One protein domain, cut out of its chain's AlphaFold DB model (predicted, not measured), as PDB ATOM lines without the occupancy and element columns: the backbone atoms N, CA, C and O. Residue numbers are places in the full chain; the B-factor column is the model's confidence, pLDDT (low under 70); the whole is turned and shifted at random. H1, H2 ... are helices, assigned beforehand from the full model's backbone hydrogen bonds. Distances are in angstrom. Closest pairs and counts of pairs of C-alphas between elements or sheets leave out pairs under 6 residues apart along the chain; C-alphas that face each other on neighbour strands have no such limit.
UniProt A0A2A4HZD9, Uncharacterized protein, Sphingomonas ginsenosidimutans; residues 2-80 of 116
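What this domain is: This is residues 2 to 80 of the 116 residues of an uncharacterized protein of Sphingomonas ginsenosidimutans (UniProt A0A2A4HZD9). One long helix, H3, makes the longest axis of this model, and shorter pieces fold back from both of its ends. At its first end H2 meets it at a corner and H1 turns off H2, making a hook that stays clear of H3; at its far end a loop turns round and the short helix H4 packs beside H3 as the second leg of an uneven helical hairpin, followed by a tail, residues 73 to 80, with no named element. The printed part has 79 residues with four named helices, in the order H1, H2, H3, H4, and no named strand; the class is all helix. The whole is loose, with a radius of gyration of the C-alphas of 15.5 A, and flat, spanning 47 by 27 by 15 A.

How they stand to each other: Start at the first printed residues and look for H1 at residues 5 to 11 and H2 at residues 16 to 25. These two touch, their closest C-alphas being those of Ala 9 and Val 16, 5.7 A apart, and their lines stand about perpendicular, at 76 degrees. Next comes H3, residues 27 to 55, which touches H2 only at the corner by their link, with its residues 29 to 33 alone. The closest C-alphas there are those of Arg 23 and Ala 30, 4.7 A apart; the two helices run opposite ways at a steep tilt of 52 degrees. Further on, H4, residues 65 to 72, forms a helical hairpin with H3. They run opposite ways at a shallow tilt of 15 degrees. H3 touches H4 with residues 45 to 52 alone, and the closest C-alphas, those of Val 48 and Ala 68, are 6.4 A apart. H1 is apart from H3 and H4, and H2 is apart from H4. In H1, H2, H3 and H4, every O i to N i+4 pair is within hydrogen-bond range.

Where its parts are: Find C-alpha 5 at (-43.645, 17.373, -5.424), where H1 begins; its seven residues run to Ala 11. H2 goes from Val 16 to Arg 25, 14.4 A from first to last C-alpha. Then find C-alpha 27 at (-30.313, 27.192, 1.667); from there H3 runs 41.8 A to C-alpha 55 at (-48.235, 12.072, -32.943). H4 goes from Ile 65 to Leu 72, 10.5 A, and ends at C-alpha 72 at (-41.648, 24.937, -21.817).

The domain as a whole: Look at Arg 25 and Arg 58 for the two C-alphas farthest apart, 47.3 A. The printed part has no cut. The links from H1 to H2 and from H2 to H3 are tight, and the nine residues from H3 to H4 make a short link. Mean pLDDT of the printed part is 73.0; residues 2 to 3 and 55 to 80 are under 70.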
ATOM      1  N   THR A   2     -41.484  12.007 -11.906       52.00
ATOM      2  CA  THR A   2     -42.261  12.936 -12.760       52.00
ATOM      3  C   THR A   2     -42.265  14.408 -12.319       52.00
ATOM      4  O   THR A   2     -43.075  15.182 -12.804       52.00
ATOM      5  N   GLY A   3     -41.387  14.838 -11.409       59.75
ATOM      6  CA  GLY A   3     -41.390  16.230 -10.921       59.75
ATOM      7  C   GLY A   3     -42.581  16.587 -10.019       59.75
ATOM      8  O   GLY A   3     -42.665  17.716  -9.540       59.75
ATOM      9  N   ASP A   4     -43.467  15.628  -9.739       76.25
ATOM     10  CA  ASP A   4     -44.551  15.785  -8.777       76.25
ATOM     11  C   ASP A   4     -43.980  15.866  -7.355       76.25
ATOM     12  O   ASP A   4     -43.430  14.906  -6.800       76.25
ATOM     13  N   VAL A   5     -44.109  17.056  -6.773       73.44
ATOM     14  CA  VAL A   5     -43.645  17.373  -5.424       73.44
ATOM     15  C   VAL A   5     -44.405  16.566  -4.368       73.44
ATOM     16  O   VAL A   5     -43.806  16.201  -3.360       73.44
ATOM     17  N   ALA A   6     -45.685  16.256  -4.583       74.12
ATOM     18  CA  ALA A   6     -46.480  15.471  -3.647       74.12
ATOM     19  C   ALA A   6     -46.031  14.012  -3.622       74.12
ATOM     20  O   ALA A   6     -45.734  13.487  -2.549       74.12
ATOM     21  N   ALA A   7     -45.883  13.394  -4.795       74.88
ATOM     22  CA  ALA A   7     -45.364  12.033  -4.907       74.88
ATOM     23  C   ALA A   7     -43.934  11.917  -4.349       74.88
ATOM     24  O   ALA A   7     -43.614  10.976  -3.624       74.88
ATOM     25  N   SER A   8     -43.080  12.906  -4.631       78.62
ATOM     26  CA  SER A   8     -41.696  12.930  -4.142       78.62
ATOM     27  C   SER A   8     -41.619  13.131  -2.625       78.62
ATOM     28  O   SER A   8     -40.810  12.489  -1.960       78.62
ATOM     29  N   ALA A   9     -42.470  13.995  -2.062       80.62
ATOM     30  CA  ALA A   9     -42.545  14.204  -0.620       80.62
ATOM     31  C   ALA A   9     -43.054  12.943   0.092       80.62
ATOM     32  O   ALA A   9     -42.442  12.516   1.068       80.62
ATOM     33  N   ALA A  10     -44.092  12.297  -0.445       81.12
ATOM     34  CA  ALA A  10     -44.612  11.040   0.085       81.12
ATOM     35  C   ALA A  10     -43.551   9.926   0.073       81.12
ATOM     36  O   ALA A  10     -43.356   9.263   1.089       81.12
ATOM     37  N   ALA A  11     -42.805   9.776  -1.027       82.56
ATOM     38  CA  ALA A  11     -41.701   8.818  -1.124       82.56
ATOM     39  C   ALA A  11     -40.570   9.100  -0.115       82.56
ATOM     40  O   ALA A  11     -39.937   8.176   0.383       82.56
ATOM     41  N   ALA A  12     -40.345  10.373   0.222       81.62
ATOM     42  CA  ALA A  12     -39.395  10.797   1.247       81.62
ATOM     43  C   ALA A  12     -39.963  10.739   2.682       81.62
ATOM     44  O   ALA A  12     -39.323  11.241   3.608       81.62
ATOM     45  N   GLY A  13     -41.170  10.191   2.882       87.81
ATOM     46  CA  GLY A  13     -41.834  10.135   4.188       87.81
ATOM     47  C   GLY A  13     -42.181  11.516   4.758       87.81
ATOM     48  O   GLY A  13     -42.255  11.696   5.972       87.81
ATOM     49  N   MET A  14     -42.355  12.517   3.894       88.69
ATOM     50  CA  MET A  14     -42.511  13.920   4.261       88.69
ATOM     51  C   MET A  14     -43.831  14.486   3.735       88.69
ATOM     52  O   MET A  14     -44.275  14.181   2.632       88.69
ATOM     53  N   SER A  15     -44.449  15.391   4.494       89.00
ATOM     54  CA  SER A  15     -45.556  16.185   3.958       89.00
ATOM     55  C   SER A  15     -45.046  17.264   2.996       89.00
ATOM     56  O   SER A  15     -43.975  17.846   3.187       89.00
ATOM     57  N   VAL A  16     -45.855  17.617   1.996       84.88
ATOM     58  CA  VAL A  16     -45.548  18.708   1.051       84.88
ATOM     59  C   VAL A  16     -45.294  20.031   1.783       84.88
ATOM     60  O   VAL A  16     -44.363  20.772   1.463       84.88
ATOM     61  N   THR A  17     -46.071  20.313   2.830       87.88
ATOM     62  CA  THR A  17     -45.896  21.504   3.671       87.88
ATOM     63  C   THR A  17     -44.531  21.524   4.357       87.88
ATOM     64  O   THR A  17     -43.878  22.572   4.383       87.88
ATOM     65  N   ALA A  18     -44.077  20.381   4.884       86.06
ATOM     66  CA  ALA A  18     -42.756  20.253   5.494       86.06
ATOM     67  C   ALA A  18     -41.639  20.410   4.454       86.06
ATOM     68  O   ALA A  18     -40.670  21.122   4.717       86.06
ATOM     69  N   ALA A  19     -41.817  19.875   3.245       86.44
ATOM     70  CA  ALA A  19     -40.870  20.033   2.142       86.44
ATOM     71  C   ALA A  19     -40.684  21.511   1.748       86.44
ATOM     72  O   ALA A  19     -39.560  22.018   1.695       86.44
ATOM     73  N   TYR A  20     -41.779  22.260   1.583       86.56
ATOM     74  CA  TYR A  20     -41.707  23.703   1.327       86.56
ATOM     75  C   TYR A  20     -41.157  24.499   2.518       86.56
ATOM     76  O   TYR A  20     -40.483  25.511   2.320       86.56
ATOM     77  N   ALA A  21     -41.433  24.080   3.757       87.25
ATOM     78  CA  ALA A  21     -40.847  24.709   4.939       87.25
ATOM     79  C   ALA A  21     -39.326  24.505   4.996       87.25
ATOM     80  O   ALA A  21     -38.605  25.471   5.250       87.25
ATOM     81  N   LYS A  22     -38.847  23.297   4.681       85.88
ATOM     82  CA  LYS A  22     -37.424  22.958   4.574       85.88
ATOM     83  C   LYS A  22     -36.739  23.791   3.490       85.88
ATOM     84  O   LYS A  22     -35.736  24.439   3.768       85.88
ATOM     85  N   ARG A  23     -37.366  23.931   2.312       87.75
ATOM     86  CA  ARG A  23     -36.895  24.810   1.219       87.75
ATOM     87  C   ARG A  23     -36.697  26.263   1.637       87.75
ATOM     88  O   ARG A  23     -35.789  26.915   1.142       87.75
ATOM     89  N   ARG A  24     -37.542  26.795   2.522       86.25
ATOM     90  CA  ARG A  24     -37.411  28.184   2.995       86.25
ATOM     91  C   ARG A  24     -36.339  28.364   4.066       86.25
ATOM     92  O   ARG A  24     -35.825  29.464   4.208       86.25
ATOM     93  N   ARG A  25     -36.066  27.325   4.857       88.56
ATOM     94  CA  ARG A  25     -35.186  27.397   6.034       88.56
ATOM     95  C   ARG A  25     -33.755  26.962   5.745       88.56
ATOM     96  O   ARG A  25     -32.844  27.442   6.404       88.56
ATOM     97  N   GLU A  26     -33.559  26.067   4.783       89.44
ATOM     98  CA  GLU A  26     -32.271  25.436   4.506       89.44
ATOM     99  C   GLU A  26     -31.782  25.813   3.096       89.44
ATOM    100  O   GLU A  26     -32.261  25.253   2.105       89.44
ATOM    101  N   PRO A  27     -30.807  26.734   2.968       84.56
ATOM    102  CA  PRO A  27     -30.313  27.192   1.667       84.56
ATOM    103  C   PRO A  27     -29.721  26.073   0.802       84.56
ATOM    104  O   PRO A  27     -29.890  26.075  -0.418       84.56
ATOM    105  N   ARG A  28     -29.058  25.089   1.424       81.88
ATOM    106  CA  ARG A  28     -28.516  23.916   0.724       81.88
ATOM    107  C   ARG A  28     -29.632  23.078   0.099       81.88
ATOM    108  O   ARG A  28     -29.586  22.821  -1.099       81.88
ATOM    109  N   PHE A  29     -30.658  22.749   0.881       83.38
ATOM    110  CA  PHE A  29     -31.834  22.033   0.388       83.38
ATOM    111  C   PHE A  29     -32.557  22.831  -0.704       83.38
ATOM    112  O   PHE A  29     -33.016  22.266  -1.687       83.38
ATOM    113  N   ALA A  30     -32.616  24.161  -0.592       83.00
ATOM    114  CA  ALA A  30     -33.192  25.016  -1.627       83.00
ATOM    115  C   ALA A  30     -32.413  24.986  -2.952       83.00
ATOM    116  O   ALA A  30     -33.016  25.159  -4.012       83.00
ATOM    117  N   ARG A  31     -31.088  24.799  -2.911       81.00
ATOM    118  CA  ARG A  31     -30.264  24.611  -4.112       81.00
ATOM    119  C   ARG A  31     -30.530  23.245  -4.734       81.00
ATOM    120  O   ARG A  31     -30.975  23.198  -5.870       81.00
ATOM    121  N   GLU A  32     -30.390  22.181  -3.949       82.56
ATOM    122  CA  GLU A  32     -30.626  20.803  -4.403       82.56
ATOM    123  C   GLU A  32     -32.054  20.621  -4.956       82.56
ATOM    124  O   GLU A  32     -32.261  19.957  -5.968       82.56
ATOM    125  N   TRP A  33     -33.046  21.294  -4.360       84.69
ATOM    126  CA  TRP A  33     -34.418  21.347  -4.869       84.69
ATOM    127  C   TRP A  33     -34.516  21.976  -6.258       84.69
ATOM    128  O   TRP A  33     -35.258  21.483  -7.105       84.69
ATOM    129  N   ARG A  34     -33.829  23.102  -6.489       81.62
ATOM    130  CA  ARG A  34     -33.836  23.777  -7.795       81.62
ATOM    131  C   ARG A  34     -33.188  22.898  -8.853       81.62
ATOM    132  O   ARG A  34     -33.765  22.758  -9.923       81.62
ATOM    133  N   ASP A  35     -32.069  22.264  -8.520       81.31
ATOM    134  CA  ASP A  35     -31.353  21.368  -9.430       81.31
ATOM    135  C   ASP A  35     -32.236  20.163  -9.804       81.31
ATOM    136  O   ASP A  35     -32.411  19.839 -10.979       81.31
ATOM    137  N   ALA A  36     -32.900  19.557  -8.813       82.44
ATOM    138  CA  ALA A  36     -33.845  18.466  -9.040       82.44
ATOM    139  C   ALA A  36     -35.061  18.897  -9.881       82.44
ATOM    140  O   ALA A  36     -35.514  18.141 -10.744       82.44
ATOM    141  N   ALA A  37     -35.584  20.106  -9.646       79.94
ATOM    142  CA  ALA A  37     -36.696  20.663 -10.410       79.94
ATOM    143  C   ALA A  37     -36.302  20.956 -11.865       79.94
ATOM    144  O   ALA A  37     -37.073  20.635 -12.766       79.94
ATOM    145  N   ALA A  38     -35.107  21.501 -12.106       79.31
ATOM    146  CA  ALA A  38     -34.582  21.738 -13.450       79.31
ATOM    147  C   ALA A  38     -34.441  20.422 -14.229       79.31
ATOM    148  O   ALA A  38     -34.992  20.286 -15.318       79.31
ATOM    149  N   ALA A  39     -33.833  19.401 -13.618       78.06
ATOM    150  CA  ALA A  39     -33.703  18.087 -14.244       78.06
ATOM    151  C   ALA A  39     -35.069  17.416 -14.509       78.06
ATOM    152  O   ALA A  39     -35.225  16.642 -15.454       78.06
ATOM    153  N   ALA A  40     -36.076  17.663 -13.663       76.12
ATOM    154  CA  ALA A  40     -37.435  17.180 -13.903       76.12
ATOM    155  C   ALA A  40     -38.099  17.889 -15.091       76.12
ATOM    156  O   ALA A  40     -38.750  17.219 -15.893       76.12
ATOM    157  N   TRP A  41     -37.887  19.200 -15.226       75.62
ATOM    158  CA  TRP A  41     -38.346  19.981 -16.372       75.62
ATOM    159  C   TRP A  41     -37.717  19.515 -17.682       75.62
ATOM    160  O   TRP A  41     -38.455  19.274 -18.628       75.62
ATOM    161  N   GLU A  42     -36.405  19.278 -17.721       78.94
ATOM    162  CA  GLU A  42     -35.725  18.745 -18.914       78.94
ATOM    163  C   GLU A  42     -36.314  17.397 -19.357       78.94
ATOM    164  O   GLU A  42     -36.535  17.146 -20.542       78.94
ATOM    165  N   ARG A  43     -36.638  16.516 -18.400       77.31
ATOM    166  CA  ARG A  43     -37.287  15.232 -18.704       77.31
ATOM    167  C   ARG A  43     -38.710  15.403 -19.227       77.31
ATOM    168  O   ARG A  43     -39.112  14.639 -20.106       77.31
ATOM    169  N   LEU A  44     -39.463  16.355 -18.677       78.56
ATOM    170  CA  LEU A  44     -40.815  16.670 -19.134       78.56
ATOM    171  C   LEU A  44     -40.782  17.255 -20.547       78.56
ATOM    172  O   LEU A  44     -41.519  16.785 -21.404       78.56
ATOM    173  N   GLU A  45     -39.882  18.199 -20.811       77.38
ATOM    174  CA  GLU A  45     -39.643  18.777 -22.134       77.38
ATOM    175  C   GLU A  45     -39.322  17.695 -23.164       77.38
ATOM    176  O   GLU A  45     -39.999  17.586 -24.184       77.38
ATOM    177  N   ALA A  46     -38.375  16.807 -22.854       78.19
ATOM    178  CA  ALA A  46     -38.040  15.696 -23.735       78.19
ATOM    179  C   ALA A  46     -39.228  14.742 -23.965       78.19
ATOM    180  O   ALA A  46     -39.377  14.197 -25.056       78.19
ATOM    181  N   ALA A  47     -40.071  14.510 -22.953       78.81
ATOM    182  CA  ALA A  47     -41.265  13.675 -23.091       78.81
ATOM    183  C   ALA A  47     -42.334  14.334 -23.972       78.81
ATOM    184  O   ALA A  47     -42.891  13.669 -24.842       78.81
ATOM    185  N   VAL A  48     -42.566  15.633 -23.790       76.75
ATOM    186  CA  VAL A  48     -43.503  16.423 -24.596       76.75
ATOM    187  C   VAL A  48     -43.038  16.492 -26.049       76.75
ATOM    188  O   VAL A  48     -43.831  16.227 -26.947       76.75
ATOM    189  N   LEU A  49     -41.754  16.759 -26.301       77.12
ATOM    190  CA  LEU A  49     -41.195  16.769 -27.656       77.12
ATOM    191  C   LEU A  49     -41.329  15.405 -28.339       77.12
ATOM    192  O   LEU A  49     -41.740  15.343 -29.494       77.12
ATOM    193  N   ARG A  50     -41.041  14.304 -27.628       76.00
ATOM    194  CA  ARG A  50     -41.264  12.950 -28.160       76.00
ATOM    195  C   ARG A  50     -42.725  12.715 -28.523       76.00
ATOM    196  O   ARG A  50     -42.980  12.145 -29.577       76.00
ATOM    197  N   GLN A  51     -43.659  13.160 -27.683       72.06
ATOM    198  CA  GLN A  51     -45.089  13.021 -27.949       72.06
ATOM    199  C   GLN A  51     -45.499  13.802 -29.202       72.06
ATOM    200  O   GLN A  51     -46.114  13.236 -30.099       72.06
ATOM    201  N   VAL A  52     -45.097  15.073 -29.301       73.25
ATOM    202  CA  VAL A  52     -45.402  15.941 -30.450       73.25
ATOM    203  C   VAL A  52     -44.825  15.371 -31.751       73.25
ATOM    204  O   VAL A  52     -45.522  15.330 -32.762       73.25
ATOM    205  N   LEU A  53     -43.578  14.890 -31.730       73.38
ATOM    206  CA  LEU A  53     -42.933  14.289 -32.903       73.38
ATOM    207  C   LEU A  53     -43.553  12.939 -33.297       73.38
ATOM    208  O   LEU A  53     -43.619  12.630 -34.483       73.38
ATOM    209  N   ALA A  54     -43.993  12.135 -32.324       72.19
ATOM    210  CA  ALA A  54     -44.599  10.828 -32.577       72.19
ATOM    211  C   ALA A  54     -46.052  10.927 -33.073       72.19
ATOM    212  O   ALA A  54     -46.472  10.114 -33.896       72.19
ATOM    213  N   GLU A  55     -46.823  11.900 -32.579       64.94
ATOM    214  CA  GLU A  55     -48.235  12.072 -32.943       64.94
ATOM    215  C   GLU A  55     -48.464  13.000 -34.139       64.94
ATOM    216  O   GLU A  55     -49.547  12.931 -34.709       64.94
ATOM    217  N   GLY A  56     -47.470  13.803 -34.540       54.50
ATOM    218  CA  GLY A  56     -47.405  14.558 -35.801       54.50
ATOM    219  C   GLY A  56     -48.735  15.134 -36.297       54.50
ATOM    220  O   GLY A  56     -49.411  14.468 -37.070       54.50
ATOM    221  N   GLU A  57     -49.101  16.350 -35.864       52.81
ATOM    222  CA  GLU A  57     -50.310  17.110 -36.274       52.81
ATOM    223  C   GLU A  57     -51.632  16.315 -36.338       52.81
ATOM    224  O   GLU A  57     -52.621  16.783 -36.903       52.81
ATOM    225  N   ARG A  58     -51.708  15.113 -35.753       49.66
ATOM    226  CA  ARG A  58     -52.943  14.339 -35.777       49.66
ATOM    227  C   ARG A  58     -53.974  15.045 -34.899       49.66
ATOM    228  O   ARG A  58     -53.707  15.271 -33.713       49.66
ATOM    229  N   PRO A  59     -55.159  15.375 -35.440       43.72
ATOM    230  CA  PRO A  59     -56.225  15.938 -34.632       43.72
ATOM    231  C   PRO A  59     -56.611  14.907 -33.563       43.72
ATOM    232  O   PRO A  59     -57.023  13.795 -33.888       43.72
ATOM    233  N   GLY A  60     -56.408  15.264 -32.290       52.28
ATOM    234  CA  GLY A  60     -56.594  14.373 -31.137       52.28
ATOM    235  C   GLY A  60     -55.312  13.923 -30.421       52.28
ATOM    236  O   GLY A  60     -55.415  13.132 -29.485       52.28
ATOM    237  N   GLY A  61     -54.128  14.412 -30.817       55.47
ATOM    238  CA  GLY A  61     -52.886  14.198 -30.062       55.47
ATOM    239  C   GLY A  61     -52.988  14.699 -28.615       55.47
ATOM    240  O   GLY A  61     -53.595  15.737 -28.343       55.47
ATOM    241  N   ALA A  62     -52.408  13.954 -27.672       55.94
ATOM    242  CA  ALA A  62     -52.646  14.103 -26.233       55.94
ATOM    243  C   ALA A  62     -52.173  15.448 -25.643       55.94
ATOM    244  O   ALA A  62     -52.570  15.808 -24.534       55.94
ATOM    245  N   ILE A  63     -51.316  16.189 -26.356       61.66
ATOM    246  CA  ILE A  63     -50.832  17.516 -25.960       61.66
ATOM    247  C   ILE A  63     -50.780  18.415 -27.198       61.66
ATOM    248  O   ILE A  63     -49.999  18.183 -28.118       61.66
ATOM    249  N   GLU A  64     -51.580  19.479 -27.197       64.50
ATOM    250  CA  GLU A  64     -51.534  20.513 -28.231       64.50
ATOM    251  C   GLU A  64     -50.180  21.247 -28.201       64.50
ATOM    252  O   GLU A  64     -49.678  21.596 -27.129       64.50
ATOM    253  N   ILE A  65     -49.594  21.533 -29.369       59.94
ATOM    254  CA  ILE A  65     -48.275  22.185 -29.498       59.94
ATOM    255  C   ILE A  65     -48.220  23.517 -28.728       59.94
ATOM    256  O   ILE A  65     -47.229  23.811 -28.060       59.94
ATOM    257  N   ALA A  66     -49.300  24.301 -28.740       62.94
ATOM    258  CA  ALA A  66     -49.391  25.540 -27.968       62.94
ATOM    259  C   ALA A  66     -49.310  25.297 -26.447       62.94
ATOM    260  O   ALA A  66     -48.668  26.056 -25.719       62.94
ATOM    261  N   THR A  67     -49.916  24.212 -25.960       65.81
ATOM    262  CA  THR A  67     -49.849  23.795 -24.552       65.81
ATOM    263  C   THR A  67     -48.449  23.296 -24.192       65.81
ATOM    264  O   THR A  67     -47.920  23.655 -23.137       65.81
ATOM    265  N   ALA A  68     -47.810  22.540 -25.089       64.50
ATOM    266  CA  ALA A  68     -46.410  22.143 -24.962       64.50
ATOM    267  C   ALA A  68     -45.496  23.369 -24.830       64.50
ATOM    268  O   ALA A  68     -44.741  23.473 -23.866       64.50
ATOM    269  N   MET A  69     -45.627  24.349 -25.726       64.88
ATOM    270  CA  MET A  69     -44.846  25.586 -25.676       64.88
ATOM    271  C   MET A  69     -45.075  26.391 -24.390       64.88
ATOM    272  O   MET A  69     -44.115  26.896 -23.810       64.88
ATOM    273  N   GLN A  70     -46.311  26.478 -23.891       68.56
ATOM    274  CA  GLN A  70     -46.601  27.142 -22.614       68.56
ATOM    275  C   GLN A  70     -45.986  26.424 -21.403       68.56
ATOM    276  O   GLN A  70     -45.614  27.075 -20.423       68.56
ATOM    277  N   LEU A  71     -45.877  25.093 -21.445       67.25
ATOM    278  CA  LEU A  71     -45.182  24.322 -20.415       67.25
ATOM    279  C   LEU A  71     -43.672  24.574 -20.460       67.25
ATOM    280  O   LEU A  71     -43.075  24.799 -19.410       67.25
ATOM    281  N   LEU A  72     -43.071  24.625 -21.651       65.50
ATOM    282  CA  LEU A  72     -41.648  24.937 -21.817       65.50
ATOM    283  C   LEU A  72     -41.309  26.369 -21.381       65.50
ATOM    284  O   LEU A  72     -40.340  26.584 -20.658       65.50
ATOM    285  N   ALA A  73     -42.157  27.344 -21.715       67.88
ATOM    286  CA  ALA A  73     -41.986  28.745 -21.319       67.88
ATOM    287  C   ALA A  73     -42.084  28.981 -19.797       67.88
ATOM    288  O   ALA A  73     -41.673  30.027 -19.300       67.88
ATOM    289  N   ARG A  74     -42.626  28.018 -19.036       65.12
ATOM    290  CA  ARG A  74     -42.690  28.054 -17.563       65.12
ATOM    291  C   ARG A  74     -41.419  27.559 -16.879       65.12
ATOM    292  O   ARG A  74     -41.382  27.540 -15.642       65.12
ATOM    293  N   ARG A  75     -40.394  27.168 -17.643       61.44
ATOM    294  CA  ARG A  75     -39.079  26.822 -17.107       61.44
ATOM    295  C   ARG A  75     -38.602  27.954 -16.182       61.44
ATOM    296  O   ARG A  75     -38.579  29.118 -16.580       61.44
ATOM    297  N   PRO A  76     -38.269  27.653 -14.918       59.88
ATOM    298  CA  PRO A  76     -37.838  28.672 -13.982       59.88
ATOM    299  C   PRO A  76     -36.375  29.024 -14.267       59.88
ATOM    300  O   PRO A  76     -35.482  28.585 -13.552       59.88
ATOM    301  N   ASP A  77     -36.130  29.851 -15.281       52.88
ATOM    302  CA  ASP A  77     -34.807  30.441 -15.542       52.88
ATOM    303  C   ASP A  77     -34.496  31.617 -14.591       52.88
ATOM    304  O   ASP A  77     -33.521  32.346 -14.758       52.88
ATOM    305  N   MET A  78     -35.314  31.819 -13.553       46.28
ATOM    306  CA  MET A  78     -35.143  32.920 -12.615       46.28
ATOM    307  C   MET A  78     -34.247  32.500 -11.438       46.28
ATOM    308  O   MET A  78     -34.634  31.605 -10.670       46.28
ATOM    309  N   PRO A  79     -33.080  33.143 -11.226       48.31
ATOM    310  CA  PRO A  79     -32.351  32.984  -9.978       48.31
ATOM    311  C   PRO A  79     -33.289  33.353  -8.819       48.31
ATOM    312  O   PRO A  79     -34.039  34.329  -8.921       48.31
ATOM    313  N   PRO A  80     -33.315  32.564  -7.728       49.25
ATOM    314  CA  PRO A  80     -34.189  32.870  -6.610       49.25
ATOM    315  C   PRO A  80     -33.838  34.270  -6.087       49.25
ATOM    316  O   PRO A  80     -32.647  34.553  -5.920       49.25
TER     317      PRO A  80